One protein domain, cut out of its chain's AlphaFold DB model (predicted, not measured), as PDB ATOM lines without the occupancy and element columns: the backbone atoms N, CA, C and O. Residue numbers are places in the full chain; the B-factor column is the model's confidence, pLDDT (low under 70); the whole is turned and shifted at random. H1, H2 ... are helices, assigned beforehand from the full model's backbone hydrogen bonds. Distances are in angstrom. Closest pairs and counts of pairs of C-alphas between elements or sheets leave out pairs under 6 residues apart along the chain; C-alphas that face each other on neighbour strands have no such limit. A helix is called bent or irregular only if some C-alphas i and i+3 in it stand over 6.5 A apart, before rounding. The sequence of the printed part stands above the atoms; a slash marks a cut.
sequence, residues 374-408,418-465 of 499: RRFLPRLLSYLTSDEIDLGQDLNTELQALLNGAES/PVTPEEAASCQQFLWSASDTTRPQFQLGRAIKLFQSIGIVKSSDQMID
ATOM      1  N   ARG A 374      41.349  37.554  -3.076       96.06
ATOM      2  CA  ARG A 374      41.623  38.941  -2.684       96.06
ATOM      3  C   ARG A 374      40.845  39.970  -3.508       96.06
ATOM      4  O   ARG A 374      40.505  41.016  -2.969       96.06
ATOM      5  N   ARG A 375      40.592  39.701  -4.793       95.62
ATOM      6  CA  ARG A 375      39.869  40.616  -5.688       95.62
ATOM      7  C   ARG A 375      38.380  40.298  -5.758       95.62
ATOM      8  O   ARG A 375      37.566  41.213  -5.694       95.62
ATOM      9  N   PHE A 376      38.037  39.020  -5.884       97.56
ATOM     10  CA  PHE A 376      36.673  38.569  -6.127       97.56
ATOM     11  C   PHE A 376      35.776  38.709  -4.890       97.56
ATOM     12  O   PHE A 376      34.698  39.288  -4.984       97.56
ATOM     13  N   LEU A 377      36.219  38.241  -3.714       97.44
ATOM     14  CA  LEU A 377      35.348  38.153  -2.532       97.44
ATOM     15  C   LEU A 377      34.879  39.505  -1.977       97.44
ATOM     16  O   LEU A 377      33.700  39.597  -1.641       97.44
ATOM     17  N   PRO A 378      35.711  40.565  -1.903       96.19
ATOM     18  CA  PRO A 378      35.216  41.876  -1.488       96.19
ATOM     19  C   PRO A 378      34.124  42.408  -2.422       96.19
ATOM     20  O   PRO A 378      33.132  42.952  -1.951       96.19
ATOM     21  N   ARG A 379      34.283  42.216  -3.739       97.00
ATOM     22  CA  ARG A 379      33.315  42.679  -4.746       97.00
ATOM     23  C   ARG A 379      32.016  41.882  -4.678       97.00
ATOM     24  O   ARG A 379      30.950  42.484  -4.711       97.00
ATOM     25  N   LEU A 380      32.112  40.558  -4.525       97.62
ATOM     26  CA  LEU A 380      30.948  39.698  -4.331       97.62
ATOM     27  C   LEU A 380      30.187  40.082  -3.058       97.62
ATOM     28  O   LEU A 380      28.973  40.218  -3.104       97.62
ATOM     29  N   LEU A 381      30.884  40.300  -1.939       96.88
ATOM     30  CA  LEU A 381      30.244  40.744  -0.701       96.88
ATOM     31  C   LEU A 381      29.504  42.070  -0.910       96.88
ATOM     32  O   LEU A 381      28.336  42.162  -0.557       96.88
ATOM     33  N   SER A 382      30.163  43.066  -1.513       95.69
ATOM     34  CA  SER A 382      29.538  44.359  -1.810       95.69
ATOM     35  C   SER A 382      28.310  44.232  -2.711       95.69
ATOM     36  O   SER A 382      27.349  44.963  -2.505       95.69
ATOM     37  N   TYR A 383      28.328  43.316  -3.682       96.69
ATOM     38  CA  TYR A 383      27.178  43.031  -4.536       96.69
ATOM     39  C   TYR A 383      26.027  42.394  -3.744       96.69
ATOM     40  O   TYR A 383      24.910  42.904  -3.771       96.69
ATOM     41  N   LEU A 384      26.307  41.333  -2.980       96.12
ATOM     42  CA  LEU A 384      25.298  40.600  -2.208       96.12
ATOM     43  C   LEU A 384      24.648  41.450  -1.108       96.12
ATOM     44  O   LEU A 384      23.508  41.191  -0.745       96.12
ATOM     45  N   THR A 385      25.360  42.443  -0.569       94.94
ATOM     46  CA  THR A 385      24.833  43.366   0.450       94.94
ATOM     47  C   THR A 385      24.468  44.740  -0.113       94.94
ATOM     48  O   THR A 385      24.414  45.700   0.650       94.94
ATOM     49  N   SER A 386      24.335  44.876  -1.432       94.69
ATOM     50  CA  SER A 386      23.850  46.116  -2.041       94.69
ATOM     51  C   SER A 386      22.341  46.248  -1.855       94.69
ATOM     52  O   SER A 386      21.651  45.237  -1.759       94.69
ATOM     53  N   ASP A 387      21.830  47.478  -1.878       91.81
ATOM     54  CA  ASP A 387      20.393  47.764  -1.736       91.81
ATOM     55  C   ASP A 387      19.526  47.095  -2.822       91.81
ATOM     56  O   ASP A 387      18.326  46.928  -2.642       91.81
ATOM     57  N   GLU A 388      20.118  46.730  -3.964       89.62
ATOM     58  CA  GLU A 388      19.415  46.065  -5.069       89.62
ATOM     59  C   GLU A 388      19.194  44.567  -4.814       89.62
ATOM     60  O   GLU A 388      18.179  44.014  -5.231       89.62
ATOM     61  N   ILE A 389      20.146  43.912  -4.145       92.12
ATOM     62  CA  ILE A 389      20.152  42.457  -3.941       92.12
ATOM     63  C   ILE A 389      19.711  42.083  -2.521       92.12
ATOM     64  O   ILE A 389      19.032  41.076  -2.348       92.12
ATOM     65  N   ASP A 390      20.119  42.873  -1.525       91.62
ATOM     66  CA  ASP A 390      19.781  42.778  -0.096       91.62
ATOM     67  C   ASP A 390      19.818  41.361   0.518       91.62
ATOM     68  O   ASP A 390      18.969  40.938   1.299       91.62
ATOM     69  N   LEU A 391      20.868  40.592   0.216       93.56
ATOM     70  CA  LEU A 391      21.085  39.258   0.799       93.56
ATOM     71  C   LEU A 391      21.927  39.306   2.084       93.56
ATOM     72  O   LEU A 391      22.532  38.308   2.492       93.56
ATOM     73  N   GLY A 392      21.978  40.463   2.756       93.44
ATOM     74  CA  GLY A 392      22.746  40.650   3.989       93.44
ATOM     75  C   GLY A 392      22.285  39.729   5.119       93.44
ATOM     76  O   GLY A 392      23.110  39.144   5.826       93.44
ATOM     77  N   GLN A 393      20.972  39.535   5.255       92.25
ATOM     78  CA  GLN A 393      20.400  38.680   6.296       92.25
ATOM     79  C   GLN A 393      20.637  37.184   6.041       92.25
ATOM     80  O   GLN A 393      20.923  36.431   6.980       92.25
ATOM     81  N   ASP A 394      20.587  36.750   4.781       93.38
ATOM     82  CA  ASP A 394      20.927  35.375   4.400       93.38
ATOM     83  C   ASP A 394      22.397  35.076   4.703       93.38
ATOM     84  O   ASP A 394      22.721  34.044   5.298       93.38
ATOM     85  N   LEU A 395      23.292  36.017   4.382       94.75
ATOM     86  CA  LEU A 395      24.707  35.909   4.726       94.75
ATOM     87  C   LEU A 395      24.912  35.825   6.242       94.75
ATOM     88  O   LEU A 395      25.683  34.982   6.698       94.75
ATOM     89  N   ASN A 396      24.229  36.660   7.033       94.06
ATOM     90  CA  ASN A 396      24.309  36.605   8.498       94.06
ATOM     91  C   ASN A 396      23.863  35.239   9.037       94.06
ATOM     92  O   ASN A 396      24.479  34.710   9.961       94.06
ATOM     93  N   THR A 397      22.826  34.646   8.444       92.56
ATOM     94  CA  THR A 397      22.325  33.318   8.825       92.56
ATOM     95  C   THR A 397      23.364  32.227   8.545       92.56
ATOM     96  O   THR A 397      23.625  31.388   9.410       92.56
ATOM     97  N   GLU A 398      24.025  32.275   7.385       93.69
ATOM     98  CA  GLU A 398      25.142  31.376   7.053       93.69
ATOM     99  C   GLU A 398      26.346  31.572   7.983       93.69
ATOM    100  O   GLU A 398      26.966  30.597   8.413       93.69
ATOM    101  N   LEU A 399      26.650  32.815   8.367       93.62
ATOM    102  CA  LEU A 399      27.688  33.099   9.355       93.62
ATOM    103  C   LEU A 399      27.355  32.497  10.723       93.62
ATOM    104  O   LEU A 399      28.225  31.885  11.337       93.62
ATOM    105  N   GLN A 400      26.117  32.628  11.208       92.56
ATOM    106  CA  GLN A 400      25.730  32.008  12.480       92.56
ATOM    107  C   GLN A 400      25.818  30.481  12.411       92.56
ATOM    108  O   GLN A 400      26.278  29.853  13.364       92.56
ATOM    109  N   ALA A 401      25.426  29.872  11.290       91.31
ATOM    110  CA  ALA A 401      25.591  28.434  11.089       91.31
ATOM    111  C   ALA A 401      27.075  28.025  11.158       91.31
ATOM    112  O   ALA A 401      27.422  27.087  11.878       91.31
ATOM    113  N   LEU A 402      27.952  28.781  10.489       90.38
ATOM    114  CA  LEU A 402      29.401  28.579  10.516       90.38
ATOM    115  C   LEU A 402      29.974  28.677  11.942       90.38
ATOM    116  O   LEU A 402      30.710  27.795  12.380       90.38
ATOM    117  N   LEU A 403      29.629  29.734  12.685       89.62
ATOM    118  CA  LEU A 403      30.158  29.985  14.032       89.62
ATOM    119  C   LEU A 403      29.657  28.983  15.076       89.62
ATOM    120  O   LEU A 403      30.404  28.622  15.982       89.62
ATOM    121  N   ASN A 404      28.422  28.497  14.935       89.44
ATOM    122  CA  ASN A 404      27.848  27.495  15.836       89.44
ATOM    123  C   ASN A 404      28.410  26.084  15.613       89.44
ATOM    124  O   ASN A 404      27.935  25.130  16.229       89.44
ATOM    125  N   GLY A 405      29.401  25.931  14.729       79.44
ATOM    126  CA  GLY A 405      29.965  24.629  14.402       79.44
ATOM    127  C   GLY A 405      28.939  23.716  13.742       79.44
ATOM    128  O   GLY A 405      29.084  22.496  13.807       79.44
ATOM    129  N   ALA A 406      27.917  24.281  13.085       62.34
ATOM    130  CA  ALA A 406      27.075  23.535  12.161       62.34
ATOM    131  C   ALA A 406      27.868  23.257  10.869       62.34
ATOM    132  O   ALA A 406      27.420  23.539   9.761       62.34
ATOM    133  N   GLU A 407      29.082  22.727  11.003       55.00
ATOM    134  CA  GLU A 407      29.883  22.259   9.891       55.00
ATOM    135  C   GLU A 407      29.744  20.743   9.791       55.00
ATOM    136  O   GLU A 407      30.265  19.967  10.584       55.00
ATOM    137  N   SER A 408      28.987  20.348   8.766       52.88
ATOM    138  CA  SER A 408      29.386  19.342   7.781       52.88
ATOM    139  C   SER A 408      30.862  18.938   7.918       52.88
ATOM    140  O   SER A 408      31.723  19.794   7.733       52.88
ATOM    141  N   PRO A 418      39.980  33.537  17.628       81.19
ATOM    142  CA  PRO A 418      38.924  34.029  18.508       81.19
ATOM    143  C   PRO A 418      38.093  35.101  17.785       81.19
ATOM    144  O   PRO A 418      38.652  36.044  17.225       81.19
ATOM    145  N   VAL A 419      36.773  34.904  17.758       84.25
ATOM    146  CA  VAL A 419      35.791  35.842  17.199       84.25
ATOM    147  C   VAL A 419      35.082  36.490  18.378       84.25
ATOM    148  O   VAL A 419      34.589  35.786  19.263       84.25
ATOM    149  N   THR A 420      35.065  37.817  18.436       84.56
ATOM    150  CA  THR A 420      34.340  38.517  19.504       84.56
ATOM    151  C   THR A 420      32.828  38.488  19.235       84.56
ATOM    152  O   THR A 420      32.409  38.355  18.085       84.56
ATOM    153  N   PRO A 421      31.971  38.650  20.261       83.00
ATOM    154  CA  PRO A 421      30.526  38.761  20.048       83.00
ATOM    155  C   PRO A 421      30.129  39.900  19.095       83.00
ATOM    156  O   PRO A 421      29.147  39.779  18.375       83.00
ATOM    157  N   GLU A 422      30.902  40.989  19.075       81.62
ATOM    158  CA  GLU A 422      30.697  42.122  18.167       81.62
ATOM    159  C   GLU A 422      31.040  41.757  16.717       81.62
ATOM    160  O   GLU A 422      30.269  42.046  15.810       81.62
ATOM    161  N   GLU A 423      32.153  41.053  16.489       81.81
ATOM    162  CA  GLU A 423      32.499  40.544  15.157       81.81
ATOM    163  C   GLU A 423      31.490  39.502  14.660       81.81
ATOM    164  O   GLU A 423      31.254  39.396  13.461       81.81
ATOM    165  N   ALA A 424      30.888  38.736  15.569       83.00
ATOM    166  CA  ALA A 424      29.867  37.743  15.250       83.00
ATOM    167  C   ALA A 424      28.477  38.350  14.990       83.00
ATOM    168  O   ALA A 424      27.575  37.613  14.593       83.00
ATOM    169  N   ALA A 425      28.272  39.652  15.217       85.00
ATOM    170  CA  ALA A 425      26.952  40.268  15.106       85.00
ATOM    171  C   ALA A 425      26.485  40.429  13.649       85.00
ATOM    172  O   ALA A 425      25.285  40.374  13.384       85.00
ATOM    173  N   SER A 426      27.410  40.595  12.697       90.88
ATOM    174  CA  SER A 426      27.092  40.692  11.270       90.88
ATOM    175  C   SER A 426      28.237  40.214  10.378       90.88
ATOM    176  O   SER A 426      29.410  40.326  10.729       90.88
ATOM    177  N   CYS A 427      27.914  39.762   9.166       90.50
ATOM    178  CA  CYS A 427      28.889  39.422   8.131       90.50
ATOM    179  C   CYS A 427      29.815  40.584   7.787       90.50
ATOM    180  O   CYS A 427      31.000  40.367   7.546       90.50
ATOM    181  N   GLN A 428      29.315  41.818   7.794       89.25
ATOM    182  CA  GLN A 428      30.158  42.978   7.525       89.25
ATOM    183  C   GLN A 428      31.219  43.156   8.620       89.25
ATOM    184  O   GLN A 428      32.399  43.248   8.296       89.25
ATOM    185  N   GLN A 429      30.847  43.110   9.901       89.56
ATOM    186  CA  GLN A 429      31.810  43.212  11.011       89.56
ATOM    187  C   GLN A 429      32.737  41.995  11.098       89.56
ATOM    188  O   GLN A 429      33.918  42.124  11.411       89.56
ATOM    189  N   PHE A 430      32.231  40.807  10.769       90.75
ATOM    190  CA  PHE A 430      33.032  39.590  10.729       90.75
ATOM    191  C   PHE A 430      34.149  39.673   9.680       90.75
ATOM    192  O   PHE A 430      35.282  39.246   9.930       90.75
ATOM    193  N   LEU A 431      33.827  40.220   8.503       93.25
ATOM    194  CA  LEU A 431      34.715  40.274   7.342       93.25
ATOM    195  C   LEU A 431      35.558  41.547   7.265       93.25
ATOM    196  O   LEU A 431      36.575  41.540   6.576       93.25
ATOM    197  N   TRP A 432      35.198  42.611   7.976       90.94
ATOM    198  CA  TRP A 432      35.954  43.860   8.021       90.94
ATOM    199  C   TRP A 432      36.379  44.152   9.455       90.94
ATOM    200  O   TRP A 432      35.546  44.436  10.310       90.94
ATOM    201  N   SER A 433      37.686  44.100   9.727       81.62
ATOM    202  CA  SER A 433      38.175  44.394  11.078       81.62
ATOM    203  C   SER A 433      37.928  45.859  11.430       81.62
ATOM    204  O   SER A 433      38.469  46.753  10.777       81.62
ATOM    205  N   ALA A 434      37.167  46.085  12.502       73.94
ATOM    206  CA  ALA A 434      36.917  47.403  13.081       73.94
ATOM    207  C   ALA A 434      38.083  47.921  13.947       73.94
ATOM    208  O   ALA A 434      38.037  49.053  14.423       73.94
ATOM    209  N   SER A 435      39.139  47.118  14.154       74.06
ATOM    210  CA  SER A 435      40.278  47.494  15.005       74.06
ATOM    211  C   SER A 435      41.051  48.711  14.485       74.06
ATOM    212  O   SER A 435      41.731  49.378  15.260       74.06
ATOM    213  N   ASP A 436      40.960  48.990  13.183       72.50
ATOM    214  CA  ASP A 436      41.484  50.201  12.560       72.50
ATOM    215  C   ASP A 436      40.318  50.996  11.963       72.50
ATOM    216  O   ASP A 436      39.861  50.744  10.846       72.50
ATOM    217  N   THR A 437      39.828  51.975  12.724       74.00
ATOM    218  CA  THR A 437      38.737  52.863  12.300       74.00
ATOM    219  C   THR A 437      39.108  53.729  11.097       74.00
ATOM    220  O   THR A 437      38.220  54.286  10.453       74.00
ATOM    221  N   THR A 438      40.399  53.854  10.770       81.56
ATOM    222  CA  THR A 438      40.859  54.676   9.646       81.56
ATOM    223  C   THR A 438      40.917  53.899   8.337       81.56
ATOM    224  O   THR A 438      40.724  54.491   7.272       81.56
ATOM    225  N   ARG A 439      41.173  52.586   8.393       82.00
ATOM    226  CA  ARG A 439      41.263  51.706   7.220       82.00
ATOM    227  C   ARG A 439      40.772  50.300   7.569       82.00
ATOM    228  O   ARG A 439      41.595  49.443   7.898       82.00
ATOM    229  N   PRO A 440      39.459  50.026   7.463       84.94
ATOM    230  CA  PRO A 440      38.945  48.688   7.716       84.94
ATOM    231  C   PRO A 440      39.637  47.683   6.787       84.94
ATOM    232  O   PRO A 440      39.677  47.855   5.566       84.94
ATOM    233  N   GLN A 441      40.216  46.636   7.374       90.75
ATOM    234  CA  GLN A 441      40.933  45.606   6.627       90.75
ATOM    235  C   GLN A 441      40.024  44.406   6.375       90.75
ATOM    236  O   GLN A 441      39.536  43.780   7.323       90.75
ATOM    237  N   PHE A 442      39.862  44.047   5.099       93.62
ATOM    238  CA  PHE A 442      39.139  42.846   4.690       93.62
ATOM    239  C   PHE A 442      39.856  41.582   5.186       93.62
ATOM    240  O   PHE A 442      40.998  41.298   4.810       93.62
ATOM    241  N   GLN A 443      39.174  40.809   6.023       93.75
ATOM    242  CA  GLN A 443      39.656  39.577   6.631       93.75
ATOM    243  C   GLN A 443      39.518  38.416   5.643       93.75
ATOM    244  O   GLN A 443      38.605  37.592   5.729       93.75
ATOM    245  N   LEU A 444      40.452  38.338   4.691       93.19
ATOM    246  CA  LEU A 444      40.392  37.389   3.576       93.19
ATOM    247  C   LEU A 444      40.218  35.927   4.024       93.19
ATOM    248  O   LEU A 444      39.403  35.205   3.455       93.19
ATOM    249  N   GLY A 445      40.925  35.498   5.074       91.62
ATOM    250  CA  GLY A 445      40.808  34.133   5.598       91.62
ATOM    251  C   GLY A 445      39.423  33.808   6.174       91.62
ATOM    252  O   GLY A 445      38.971  32.671   6.068       91.62
ATOM    253  N   ARG A 446      38.723  34.799   6.748       93.00
ATOM    254  CA  ARG A 446      37.337  34.652   7.225       93.00
ATOM    255  C   ARG A 446      36.356  34.595   6.051       93.00
ATOM    256  O   ARG A 446      35.473  33.743   6.043       93.00
ATOM    257  N   ALA A 447      36.565  35.434   5.032       95.00
ATOM    258  CA  ALA A 447      35.750  35.441   3.817       95.00
ATOM    259  C   ALA A 447      35.830  34.106   3.070       95.00
ATOM    260  O   ALA A 447      34.801  33.536   2.722       95.00
ATOM    261  N   ILE A 448      37.045  33.579   2.871       93.50
ATOM    262  CA  ILE A 448      37.258  32.280   2.224       93.50
ATOM    263  C   ILE A 448      36.432  31.196   2.921       93.50
ATOM    264  O   ILE A 448      35.713  30.477   2.241       93.50
ATOM    265  N   LYS A 449      36.457  31.130   4.256       91.44
ATOM    266  CA  LYS A 449      35.699  30.131   5.027       91.44
ATOM    267  C   LYS A 449      34.190  30.259   4.863       91.44
ATOM    268  O   LYS A 449      33.529  29.270   4.570       91.44
ATOM    269  N   LEU A 450      33.657  31.474   4.996       94.19
ATOM    270  CA  LEU A 450      32.226  31.718   4.821       94.19
ATOM    271  C   LEU A 450      31.762  31.326   3.411       94.19
ATOM    272  O   LEU A 450      30.796  30.593   3.241       94.19
ATOM    273  N   PHE A 451      32.477  31.755   2.375       95.88
ATOM    274  CA  PHE A 451      32.091  31.421   1.005       95.88
ATOM    275  C   PHE A 451      32.418  29.967   0.618       95.88
ATOM    276  O   PHE A 451      31.831  29.438  -0.328       95.88
ATOM    277  N   GLN A 452      33.311  29.286   1.342       93.94
ATOM    278  CA  GLN A 452      33.507  27.837   1.239       93.94
ATOM    279  C   GLN A 452      32.311  27.071   1.815       93.94
ATOM    280  O   GLN A 452      31.836  26.151   1.147       93.94
ATOM    281  N   SER A 453      31.779  27.455   2.983       91.81
ATOM    282  CA  SER A 453      30.624  26.775   3.599       91.81
ATOM    283  C   SER A 453      29.342  26.916   2.766       91.81
ATOM    284  O   SER A 453      28.554  25.976   2.666       91.81
ATOM    285  N   ILE A 454      29.188  28.048   2.071       94.81
ATOM    286  CA  ILE A 454      28.110  28.297   1.095       94.81
ATOM    287  C   ILE A 454      28.323  27.487  -0.201       94.81
ATOM    288  O   ILE A 454      27.390  27.263  -0.976       94.81
ATOM    289  N   GLY A 455      29.544  27.008  -0.446       94.00
ATOM    290  CA  GLY A 455      29.897  26.230  -1.627       94.00
ATOM    291  C   GLY A 455      30.182  27.081  -2.864       94.00
ATOM    292  O   GLY A 455      29.916  26.610  -3.967       94.00
ATOM    293  N   ILE A 456      30.721  28.291  -2.692       96.19
ATOM    294  CA  ILE A 456      31.149  29.202  -3.770       96.19
ATOM    295  C   ILE A 456      32.658  29.105  -4.009       96.19
ATOM    296  O   ILE A 456      33.116  29.055  -5.153       96.19
ATOM    297  N   VAL A 457      33.437  29.058  -2.930       95.69
ATOM    298  CA  VAL A 457      34.904  29.026  -2.962       95.69
ATOM    299  C   VAL A 457      35.411  27.582  -2.874       95.69
ATOM    300  O   VAL A 457      34.800  26.736  -2.222       95.69
ATOM    301  N   LYS A 458      36.514  27.280  -3.571       92.88
ATOM    302  CA  LYS A 458      37.199  25.973  -3.534       92.88
ATOM    303  C   LYS A 458      37.613  25.604  -2.111       92.88
ATOM    304  O   LYS A 458      37.987  26.492  -1.350       92.88
ATOM    305  N   SER A 459      37.629  24.317  -1.766       87.06
ATOM    306  CA  SER A 459      38.137  23.864  -0.462       87.06
ATOM    307  C   SER A 459      39.634  24.165  -0.300       87.06
ATOM    308  O   SER A 459      40.369  24.263  -1.284       87.06
ATOM    309  N   SER A 460      40.105  24.308   0.943       77.50
ATOM    310  CA  SER A 460      41.512  24.629   1.236       77.50
ATOM    311  C   SER A 460      42.495  23.608   0.656       77.50
ATOM    312  O   SER A 460      43.541  24.010   0.155       77.50
ATOM    313  N   ASP A 461      42.129  22.325   0.605       74.50
ATOM    314  CA  ASP A 461      42.943  21.275  -0.030       74.50
ATOM    315  C   ASP A 461      43.208  21.548  -1.519       74.50
ATOM    316  O   ASP A 461      44.237  21.154  -2.054       74.50
ATOM    317  N   GLN A 462      42.303  22.265  -2.191       69.44
ATOM    318  CA  GLN A 462      42.460  22.679  -3.587       69.44
ATOM    319  C   GLN A 462      43.212  24.013  -3.739       69.44
ATOM    320  O   GLN A 462      43.565  24.382  -4.859       69.44
ATOM    321  N   MET A 463      43.432  24.754  -2.646       67.69
ATOM    322  CA  MET A 463      44.135  26.044  -2.639       67.69
ATOM    323  C   MET A 463      45.601  25.930  -2.210       67.69
ATOM    324  O   MET A 463      46.428  26.700  -2.696       67.69
ATOM    325  N   ILE A 464      45.944  24.982  -1.330       57.25
ATOM    326  CA  ILE A 464      47.288  24.855  -0.730       57.25
ATOM    327  C   ILE A 464      48.382  24.606  -1.783       57.25
ATOM    328  O   ILE A 464      49.510  25.064  -1.608       57.25
ATOM    329  N   ASP A 465      48.044  24.015  -2.929       53.38
ATOM    330  CA  ASP A 465      48.980  23.839  -4.049       53.38
ATOM    331  C   ASP A 465      49.398  25.163  -4.737       53.38
ATOM    332  O   ASP A 465      50.301  25.166  -5.576       53.38
TER     333      ASP A 465
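This is residues 374 to 408 and 418 to 465 of the 499 residues of the protein "Hypothetical protein" of Symbiodinium sp. CCMP2592 (UniProt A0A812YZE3). H2, the longest helix, is one side of a triangle of three helices: its start makes a corner with the end of H1, H4 closes the third side by touching both H1 and H2, and the short H3 packs on H2 and H4. H5 lies away from this body and touches no helix, while residues 432 to 443 make a long loop between H3 and H4. The printed part has 83 residues with five named helices, H1 to H5 in order, and no named strand, so look for an all helix domain. It is compact, with a radius of gyration of the C-alphas of 12.8 A, and rounded, with spans of 35 by 31 by 27 A.

Find C-alpha 392 at (22.746, 40.650, 3.989); from there H2, residues 392 to 403, runs 16.4 A to C-alpha 403 at (30.158, 29.985, 14.032). Before it, H1 holds residues 374 to 384 and begins at C-alpha 374 at (41.623, 38.941, -2.684), also 16.4 A long; it is neither bent nor irregular, but only just: C-alphas 375 and 378 are 6.4 A apart. Look next at H3, residues 427 to 431, and at H4, residues 444 to 453, which spans 14.4 A. H5, residues 460 to 465, ends at C-alpha 465 at (48.980, 23.839, -4.049) and is only just irregular: C-alphas 462 and 465 are 6.6 A apart.

Start from H2, which touches H4 with residues 398 to 402 alone; the closest C-alphas, of Leu 399 and Leu 450, are 6.6 A apart, and the two lines are about perpendicular at 89 degrees. H2 also touches H3, closest at the C-alphas of Asn 396 and Cys 427, 5.4 A. H1 and H2 are close but not clearly touching, with the C-alphas of Leu 384 and Gly 392 at 6.7 A. H4 is the hub, touching three helices. It touches H3 at the C-alphas of Leu 431 and Ala 447, 6.1 A. It touches H1 at those of Arg 374 and Leu 444, 6.6 A, at a steep tilt of 58 degrees, the same way. H1 and H3 are near each other, and H5 is apart from H1, H2, H3 and H4. In H2, H3 and H4 every O i to N i+4 pair is within hydrogen-bond range; in H1 it is 5 of 7 and in H5 1 of 2.

The two C-alphas farthest apart, those of Asp 387 and Asp 465, are 37.3 A apart. Residues 409 to 417 are not printed, and C-alphas 408 and 418 are 20.5 A apart across that cut. The link from H3 to H4 is long, and in it residues 432 to 433 pair antiparallel with residues 441 to 442. Mean pLDDT of the printed part is 87.4; residues 406 to 408 and 462 to 465 are under 70.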